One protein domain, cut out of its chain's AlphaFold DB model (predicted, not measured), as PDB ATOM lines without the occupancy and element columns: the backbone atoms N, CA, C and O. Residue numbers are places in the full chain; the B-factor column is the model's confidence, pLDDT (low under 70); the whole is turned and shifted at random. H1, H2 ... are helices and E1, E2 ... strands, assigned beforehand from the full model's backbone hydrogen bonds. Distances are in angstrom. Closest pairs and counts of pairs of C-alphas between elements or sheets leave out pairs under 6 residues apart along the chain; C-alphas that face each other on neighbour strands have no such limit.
ATOM      1  N   ASN A  27      43.926   8.519  93.599       46.62
ATOM      2  CA  ASN A  27      42.929   7.461  93.531       46.62
ATOM      3  C   ASN A  27      42.144   7.459  94.840       46.62
ATOM      4  O   ASN A  27      42.642   7.004  95.873       46.62
ATOM      5  N   LEU A  28      40.912   7.962  94.801       53.75
ATOM      6  CA  LEU A  28      40.022   7.892  95.941       53.75
ATOM      7  C   LEU A  28      39.347   6.524  95.904       53.75
ATOM      8  O   LEU A  28      38.276   6.335  95.332       53.75
ATOM      9  N   TYR A  29      39.988   5.532  96.520       51.53
ATOM     10  CA  TYR A  29      39.308   4.266  96.766       51.53
ATOM     11  C   TYR A  29      38.131   4.555  97.699       51.53
ATOM     12  O   TYR A  29      38.299   4.827  98.892       51.53
ATOM     13  N   LEU A  30      36.928   4.550  97.128       56.72
ATOM     14  CA  LEU A  30      35.713   4.995  97.800       56.72
ATOM     15  C   LEU A  30      35.280   4.110  98.964       56.72
ATOM     16  O   LEU A  30      34.335   4.499  99.631       56.72
ATOM     17  N   GLY A  31      35.962   2.986  99.233       53.88
ATOM     18  CA  GLY A  31      35.682   2.033 100.319       53.88
ATOM     19  C   GLY A  31      34.690   2.544 101.376       53.88
ATOM     20  O   GLY A  31      33.493   2.319 101.235       53.88
ATOM     21  N   ASN A  32      35.188   3.290 102.370       46.38
ATOM     22  CA  ASN A  32      34.384   4.037 103.357       46.38
ATOM     23  C   ASN A  32      34.310   5.554 103.077       46.38
ATOM     24  O   ASN A  32      33.781   6.311 103.892       46.38
ATOM     25  N   ASN A  33      34.890   6.024 101.974       61.53
ATOM     26  CA  ASN A  33      34.975   7.445 101.662       61.53
ATOM     27  C   ASN A  33      33.758   7.856 100.841       61.53
ATOM     28  O   ASN A  33      33.685   7.643  99.638       61.53
ATOM     29  N   ASN A  34      32.795   8.447 101.526       75.69
ATOM     30  CA  ASN A  34      31.575   8.975 100.943       75.69
ATOM     31  C   ASN A  34      31.833  10.338 100.277       75.69
ATOM     32  O   ASN A  34      32.394  11.233 100.908       75.69
ATOM     33  N   VAL A  35      31.376  10.532  99.037       79.88
ATOM     34  CA  VAL A  35      31.486  11.815  98.319       79.88
ATOM     35  C   VAL A  35      30.125  12.503  98.281       79.88
ATOM     36  O   VAL A  35      29.179  12.007  97.677       79.88
ATOM     37  N   SER A  36      30.010  13.662  98.928       84.44
ATOM     38  CA  SER A  36      28.765  14.438  98.924       84.44
ATOM     39  C   SER A  36      28.683  15.356  97.704       84.44
ATOM     40  O   SER A  36      29.516  16.247  97.526       84.44
ATOM     41  N   CYS A  37      27.638  15.186  96.894       85.50
ATOM     42  CA  CYS A  37      27.349  16.033  95.732       85.50
ATOM     43  C   CYS A  37      26.154  16.979  95.965       85.50
ATOM     44  O   CYS A  37      25.630  17.564  95.022       85.50
ATOM     45  N   GLY A  38      25.683  17.111  97.211       80.88
ATOM     46  CA  GLY A  38      24.437  17.820  97.502       80.88
ATOM     47  C   GLY A  38      23.643  17.112  98.589       80.88
ATOM     48  O   GLY A  38      24.143  16.836  99.677       80.88
ATOM     49  N   ARG A  39      22.396  16.783  98.246       80.06
ATOM     50  CA  ARG A  39      21.513  15.927  99.053       80.06
ATOM     51  C   ARG A  39      21.800  14.433  98.873       80.06
ATOM     52  O   ARG A  39      21.247  13.627  99.614       80.06
ATOM     53  N   TYR A  40      22.638  14.075  97.901       86.75
ATOM     54  CA  TYR A  40      23.044  12.704  97.627       86.75
ATOM     55  C   TYR A  40      24.507  12.482  98.005       86.75
ATOM     56  O   TYR A  40      25.369  13.345  97.802       86.75
ATOM     57  N   ILE A  41      24.762  11.307  98.570       89.06
ATOM     58  CA  ILE A  41      26.085  10.859  98.979       89.06
ATOM     59  C   ILE A  41      26.455   9.670  98.102       89.06
ATOM     60  O   ILE A  41      25.875   8.590  98.230       89.06
ATOM     61  N   ILE A  42      27.440   9.880  97.235       89.50
ATOM     62  CA  ILE A  42      28.029   8.842  96.400       89.50
ATOM     63  C   ILE A  42      28.841   7.907  97.303       89.50
ATOM     64  O   ILE A  42      29.732   8.347  98.031       89.50
ATOM     65  N   ASN A  43      28.509   6.622  97.262       89.06
ATOM     66  CA  ASN A  43      29.141   5.550  98.027       89.06
ATOM     67  C   ASN A  43      29.173   4.258  97.195       89.06
ATOM     68  O   ASN A  43      28.621   4.208  96.100       89.06
ATOM     69  N   ASN A  44      29.779   3.187  97.709       85.69
ATOM     70  CA  ASN A  44      29.986   1.947  96.948       85.69
ATOM     71  C   ASN A  44      28.691   1.241  96.470       85.69
ATOM     72  O   ASN A  44      28.741   0.381  95.596       85.69
ATOM     73  N   SER A  45      27.528   1.597  97.019       87.75
ATOM     74  CA  SER A  45      26.217   1.079  96.597       87.75
ATOM     75  C   SER A  45      25.494   1.997  95.605       87.75
ATOM     76  O   SER A  45      24.388   1.671  95.166       87.75
ATOM     77  N   SER A  46      26.079   3.149  95.265       91.00
ATOM     78  CA  SER A  46      25.469   4.128  94.370       91.00
ATOM     79  C   SER A  46      25.280   3.580  92.962       91.00
ATOM     80  O   SER A  46      26.132   2.877  92.408       91.00
ATOM     81  N   ARG A  47      24.147   3.946  92.364       94.19
ATOM     82  CA  ARG A  47      23.822   3.638  90.973       94.19
ATOM     83  C   ARG A  47      24.050   4.858  90.101       94.19
ATOM     84  O   ARG A  47      23.840   5.985  90.541       94.19
ATOM     85  N   GLN A  48      24.414   4.610  88.848       93.88
ATOM     86  CA  GLN A  48      24.595   5.645  87.834       93.88
ATOM     87  C   GLN A  48      23.377   6.575  87.762       93.88
ATOM     88  O   GLN A  48      23.525   7.780  87.931       93.88
ATOM     89  N   ASN A  49      22.175   6.010  87.614       94.88
ATOM     90  CA  ASN A  49      20.943   6.790  87.480       94.88
ATOM     91  C   ASN A  49      20.690   7.712  88.682       94.88
ATOM     92  O   ASN A  49      20.180   8.815  88.504       94.88
ATOM     93  N   ASP A  50      21.042   7.276  89.896       92.88
ATOM     94  CA  ASP A  50      20.881   8.101  91.095       92.88
ATOM     95  C   ASP A  50      21.849   9.286  91.053       92.88
ATOM     96  O   ASP A  50      21.468  10.421  91.331       92.88
ATOM     97  N   VAL A  51      23.100   9.043  90.655       91.94
ATOM     98  CA  VAL A  51      24.112  10.095  90.525       91.94
ATOM     99  C   VAL A  51      23.722  11.097  89.441       91.94
ATOM    100  O   VAL A  51      23.774  12.297  89.687       91.94
ATOM    101  N   GLU A  52      23.249  10.637  88.285       92.69
ATOM    102  CA  GLU A  52      22.763  11.509  87.205       92.69
ATOM    103  C   GLU A  52      21.505  12.301  87.593       92.69
ATOM    104  O   GLU A  52      21.306  13.411  87.107       92.69
ATOM    105  N   SER A  53      20.666  11.757  88.481       93.38
ATOM    106  CA  SER A  53      19.422  12.409  88.913       93.38
ATOM    107  C   SER A  53      19.623  13.405  90.055       93.38
ATOM    108  O   SER A  53      18.887  14.387  90.152       93.38
ATOM    109  N   PHE A  54      20.570  13.139  90.959       90.88
ATOM    110  CA  PHE A  54      20.695  13.875  92.220       90.88
ATOM    111  C   PHE A  54      21.994  14.666  92.370       90.88
ATOM    112  O   PHE A  54      22.084  15.493  93.282       90.88
ATOM    113  N   CYS A  55      22.981  14.439  91.506       91.19
ATOM    114  CA  CYS A  55      24.221  15.201  91.492       91.19
ATOM    115  C   CYS A  55      24.304  16.126  90.274       91.19
ATOM    116  O   CYS A  55      23.728  15.872  89.219       91.19
ATOM    117  N   SER A  56      25.095  17.192  90.400       93.19
ATOM    118  CA  SER A  56      25.436  18.050  89.267       93.19
ATOM    119  C   SER A  56      26.526  17.388  88.421       93.19
ATOM    120  O   SER A  56      27.717  17.562  88.684       93.19
ATOM    121  N   VAL A  57      26.123  16.625  87.408       93.56
ATOM    122  CA  VAL A  57      27.041  16.051  86.415       93.56
ATOM    123  C   VAL A  57      27.463  17.146  85.433       93.56
ATOM    124  O   VAL A  57      26.630  17.727  84.743       93.56
ATOM    125  N   ILE A  58      28.760  17.437  85.382       93.69
ATOM    126  CA  ILE A  58      29.351  18.489  84.536       93.69
ATOM    127  C   ILE A  58      30.109  17.923  83.328       93.69
ATOM    128  O   ILE A  58      30.585  18.677  82.484       93.69
ATOM    129  N   GLY A  59      30.215  16.599  83.229       93.12
ATOM    130  CA  GLY A  59      30.786  15.916  82.076       93.12
ATOM    131  C   GLY A  59      30.550  14.415  82.134       93.12
ATOM    132  O   GLY A  59      30.341  13.849  83.207       93.12
ATOM    133  N   SER A  60      30.598  13.766  80.975       94.56
ATOM    134  CA  SER A  60      30.551  12.313  80.871       94.56
ATOM    135  C   SER A  60      31.468  11.814  79.760       94.56
ATOM    136  O   SER A  60      31.675  12.482  78.747       94.56
ATOM    137  N   ALA A  61      32.047  10.637  79.968       94.44
ATOM    138  CA  ALA A  61      32.899   9.968  78.997       94.44
ATOM    139  C   ALA A  61      32.720   8.457  79.108       94.44
ATOM    140  O   ALA A  61      32.478   7.931  80.187       94.44
ATOM    141  N   TYR A  62      32.864   7.737  78.000       93.69
ATOM    142  CA  TYR A  62      32.901   6.280  78.021       93.69
ATOM    143  C   TYR A  62      34.294   5.813  77.617       93.69
ATOM    144  O   TYR A  62      34.771   6.149  76.534       93.69
ATOM    145  N   ALA A  63      34.949   5.056  78.493       88.94
ATOM    146  CA  ALA A  63      36.308   4.574  78.279       88.94
ATOM    147  C   ALA A  63      36.492   3.209  78.943       88.94
ATOM    148  O   ALA A  63      36.027   2.988  80.060       88.94
ATOM    149  N   GLU A  64      37.168   2.291  78.249       90.56
ATOM    150  CA  GLU A  64      37.534   0.967  78.779       90.56
ATOM    151  C   GLU A  64      36.346   0.155  79.335       90.56
ATOM    152  O   GLU A  64      36.457  -0.543  80.342       90.56
ATOM    153  N   GLY A  65      35.173   0.262  78.703       91.00
ATOM    154  CA  GLY A  65      33.970  -0.446  79.154       91.00
ATOM    155  C   GLY A  65      33.265   0.194  80.360       91.00
ATOM    156  O   GLY A  65      32.299  -0.373  80.873       91.00
ATOM    157  N   LYS A  66      33.730   1.362  80.818       92.56
ATOM    158  CA  LYS A  66      33.207   2.089  81.979       92.56
ATOM    159  C   LYS A  66      32.617   3.422  81.543       92.56
ATOM    160  O   LYS A  66      33.212   4.140  80.738       92.56
ATOM    161  N   LEU A  67      31.473   3.777  82.120       94.94
ATOM    162  CA  LEU A  67      30.963   5.139  82.036       94.94
ATOM    163  C   LEU A  67      31.615   5.968  83.135       94.94
ATOM    164  O   LEU A  67      31.539   5.607  84.301       94.94
ATOM    165  N   TRP A  68      32.211   7.085  82.769       94.19
ATOM    166  CA  TRP A  68      32.768   8.073  83.670       94.19
ATOM    167  C   TRP A  68      31.850   9.283  83.717       94.19
ATOM    168  O   TRP A  68      31.498   9.834  82.676       94.19
ATOM    169  N   LEU A  69      31.472   9.694  84.919       94.44
ATOM    170  CA  LEU A  69      30.717  10.907  85.185       94.44
ATOM    171  C   LEU A  69      31.598  11.851  85.990       94.44
ATOM    172  O   LEU A  69      32.022  11.510  87.093       94.44
ATOM    173  N   ARG A  70      31.835  13.047  85.457       93.44
ATOM    174  CA  ARG A  70      32.452  14.138  86.200       93.44
ATOM    175  C   ARG A  70      31.369  14.850  86.989       93.44
ATOM    176  O   ARG A  70      30.471  15.462  86.409       93.44
ATOM    177  N   VAL A  71      31.442  14.764  88.305       91.94
ATOM    178  CA  VAL A  71      30.429  15.267  89.229       91.94
ATOM    179  C   VAL A  71      30.985  16.450  90.004       91.94
ATOM    180  O   VAL A  71      32.016  16.339  90.663       91.94
ATOM    181  N   GLN A  72      30.285  17.581  89.975       89.81
ATOM    182  CA  GLN A  72      30.594  18.698  90.858       89.81
ATOM    183  C   GLN A  72      30.154  18.353  92.285       89.81
ATOM    184  O   GLN A  72      28.982  18.073  92.546       89.81
ATOM    185  N   THR A  73      31.097  18.397  93.220       86.12
ATOM    186  CA  THR A  73      30.851  18.162  94.646       86.12
ATOM    187  C   THR A  73      30.846  19.473  95.422       86.12
ATOM    188  O   THR A  73      31.318  20.502  94.931       86.12
ATOM    189  N   GLN A  74      30.308  19.441  96.646       79.50
ATOM    190  CA  GLN A  74      30.255  20.633  97.504       79.50
ATOM    191  C   GLN A  74      31.627  21.014  98.072       79.50
ATOM    192  O   GLN A  74      31.939  22.195  98.165       79.50
ATOM    193  N   ASN A  75      32.440  20.020  98.448       77.19
ATOM    194  CA  ASN A  75      33.644  20.244  99.257       77.19
ATOM    195  C   ASN A  75      34.949  19.836  98.562       77.19
ATOM    196  O   ASN A  75      36.013  20.255  99.000       77.19
ATOM    197  N   LEU A  76      34.882  18.995  97.527       75.94
ATOM    198  CA  LEU A  76      36.053  18.364  96.906       75.94
ATOM    199  C   LEU A  76      36.265  18.818  95.456       75.94
ATOM    200  O   LEU A  76      37.084  18.247  94.754       75.94
ATOM    201  N   GLY A  77      35.511  19.815  94.983       85.50
ATOM    202  CA  GLY A  77      35.555  20.225  93.581       85.50
ATOM    203  C   GLY A  77      34.919  19.189  92.651       85.50
ATOM    204  O   GLY A  77      33.919  18.559  93.008       85.50
ATOM    205  N   ALA A  78      35.462  19.047  91.445       87.75
ATOM    206  CA  ALA A  78      34.996  18.063  90.475       87.75
ATOM    207  C   ALA A  78      35.608  16.685  90.767       87.75
ATOM    208  O   ALA A  78      36.815  16.549  90.940       87.75
ATOM    209  N   VAL A  79      34.764  15.659  90.806       88.44
ATOM    210  CA  VAL A  79      35.161  14.275  91.073       88.44
ATOM    211  C   VAL A  79      34.705  13.401  89.916       88.44
ATOM    212  O   VAL A  79      33.536  13.425  89.539       88.44
ATOM    213  N   ASP A  80      35.617  12.613  89.363       90.44
ATOM    214  CA  ASP A  80      35.347  11.690  88.267       90.44
ATOM    215  C   ASP A  80      34.974  10.316  88.818       90.44
ATOM    216  O   ASP A  80      35.787   9.640  89.437       90.44
ATOM    217  N   CYS A  81      33.740   9.883  88.591       91.00
ATOM    218  CA  CYS A  81      33.197   8.621  89.076       91.00
ATOM    219  C   CYS A  81      32.943   7.658  87.924       91.00
ATOM    220  O   CYS A  81      32.232   7.987  86.981       91.00
ATOM    221  N   SER A  82      33.493   6.451  88.013       92.38
ATOM    222  CA  SER A  82      33.310   5.407  87.006       92.38
ATOM    223  C   SER A  82      32.257   4.383  87.425       92.38
ATOM    224  O   SER A  82      32.193   3.977  88.589       92.38
ATOM    225  N   PHE A  83      31.465   3.937  86.457       94.06
ATOM    226  CA  PHE A  83      30.367   2.997  86.613       94.06
ATOM    227  C   PHE A  83      30.531   1.823  85.648       94.06
ATOM    228  O   PHE A  83      30.827   2.003  84.463       94.06
ATOM    229  N   VAL A  84      30.303   0.615  86.158       93.94
ATOM    230  CA  VAL A  84      30.299  -0.640  85.399       93.94
ATOM    231  C   VAL A  84      28.915  -1.256  85.536       93.94
ATOM    232  O   VAL A  84      28.441  -1.475  86.648       93.94
ATOM    233  N   SER A  85      28.241  -1.505  84.411       94.25
ATOM    234  CA  SER A  85      26.865  -2.028  84.396       94.25
ATOM    235  C   SER A  85      25.891  -1.214  85.269       94.25
ATOM    236  O   SER A  85      25.007  -1.775  85.912       94.25
ATOM    237  N   GLY A  86      26.077   0.109  85.333       93.12
ATOM    238  CA  GLY A  86      25.253   1.026  86.130       93.12
ATOM    239  C   GLY A  86      25.578   1.073  87.630       93.12
ATOM    240  O   GLY A  86      24.939   1.835  88.356       93.12
ATOM    241  N   HIS A  87      26.565   0.310  88.102       93.44
ATOM    242  CA  HIS A  87      27.026   0.312  89.492       93.44
ATOM    243  C   HIS A  87      28.327   1.085  89.638       93.44
ATOM    244  O   HIS A  87      29.206   0.981  88.780       93.44
ATOM    245  N   LEU A  88      28.457   1.841  90.726       90.94
ATOM    246  CA  LEU A  88      29.687   2.562  91.010       90.94
ATOM    247  C   LEU A  88      30.858   1.585  91.169       90.94
ATOM    248  O   LEU A  88      30.770   0.605  91.902       90.94
ATOM    249  N   TYR A  89      31.953   1.870  90.469       89.25
ATOM    250  CA  TYR A  89      33.183   1.091  90.534       89.25
ATOM    251  C   TYR A  89      34.252   1.809  91.373       89.25
ATOM    252  O   TYR A  89      34.860   1.204  92.249       89.25
ATOM    253  N   GLN A  90      34.470   3.105  91.128       87.38
ATOM    254  CA  GLN A  90      35.457   3.945  91.836       87.38
ATOM    255  C   GLN A  90      35.253   5.423  91.470       87.38
ATOM    256  O   GLN A  90      34.671   5.705  90.421       87.38
ATOM    257  N   CYS A  91      35.785   6.344  92.278       87.12
ATOM    258  CA  CYS A  91      35.856   7.770  91.953       87.12
ATOM    259  C   CYS A  91      37.275   8.322  92.157       87.12
ATOM    260  O   CYS A  91      38.077   7.752  92.891       87.12
ATOM    261  N   PHE A  92      37.577   9.448  91.522       82.56
ATOM    262  CA  PHE A  92      38.867  10.128  91.566       82.56
ATOM    263  C   PHE A  92      38.630  11.615  91.770       82.56
ATOM    264  O   PHE A  92      37.773  12.198  91.110       82.56
ATOM    265  N   ILE A  93      39.374  12.222  92.687       74.75
ATOM    266  CA  ILE A  93      39.367  13.674  92.841       74.75
ATOM    267  C   ILE A  93      40.433  14.208  91.889       74.75
ATOM    268  O   ILE A  93      41.610  13.862  92.026       74.75
ATOM    269  N   ASP A  94      40.000  14.997  90.910       61.78
ATOM    270  CA  ASP A  94      40.902  15.811  90.102       61.78
ATOM    271  C   ASP A  94      41.337  16.980  91.002       61.78
ATOM    272  O   ASP A  94      40.477  17.707  91.504       61.78
TER     273      ASP A  94
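Overview. This is residues 27 to 94 of the 95 residues of an uncharacterized protein of Proteobacteria bacterium (UniProt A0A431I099). One strongly twisted sheet of four strands forms a meander, each strand the antiparallel neighbour of the one before, and the short helix H1 packs on it. Before H1 runs a long stretch without named elements, residues 27 to 47; residues 27 to 28 pair with E4. The printed part has 68 residues, in order H1, E1, E2, E3, E4; it is mostly strand and compact, radius of gyration of the C-alphas 10.3 A, spanning 29 by 23 by 21 A.

Along the chain. H1, residues 48 to 54, starts at C-alpha 48 (24.595, 5.645, 87.834) and measures 10.1 A. E1, residues 56 to 63, measures 20.5 A and bends by 52 degrees at residue 59. E2 is residues 66 to 72, 19.0 A; E3 78 to 84, 19.9 A; E4 87 to 93, 18.5 A, ending at C-alpha 93 (39.367, 13.674, 92.841).

Arrangement. H1 is on the sheet, height 6.9 A, and only just over none of its strands, with 2 C-alphas falling on E3. Its O i to N i+4 pairs are within hydrogen-bond range. Three hairpins follow, with N and O within that range: E1 and E2 at N 61 and O 68, 2.9 A; E2 and E3 at N 69 and O 81, 2.8 A; E3 and E4 at N 82 and O 90, 2.8 A.

Size, cuts and confidence. The printed part has no cut. Its four links between named elements are tight. pLDDT is under 70 at residues 27 to 33 and 94.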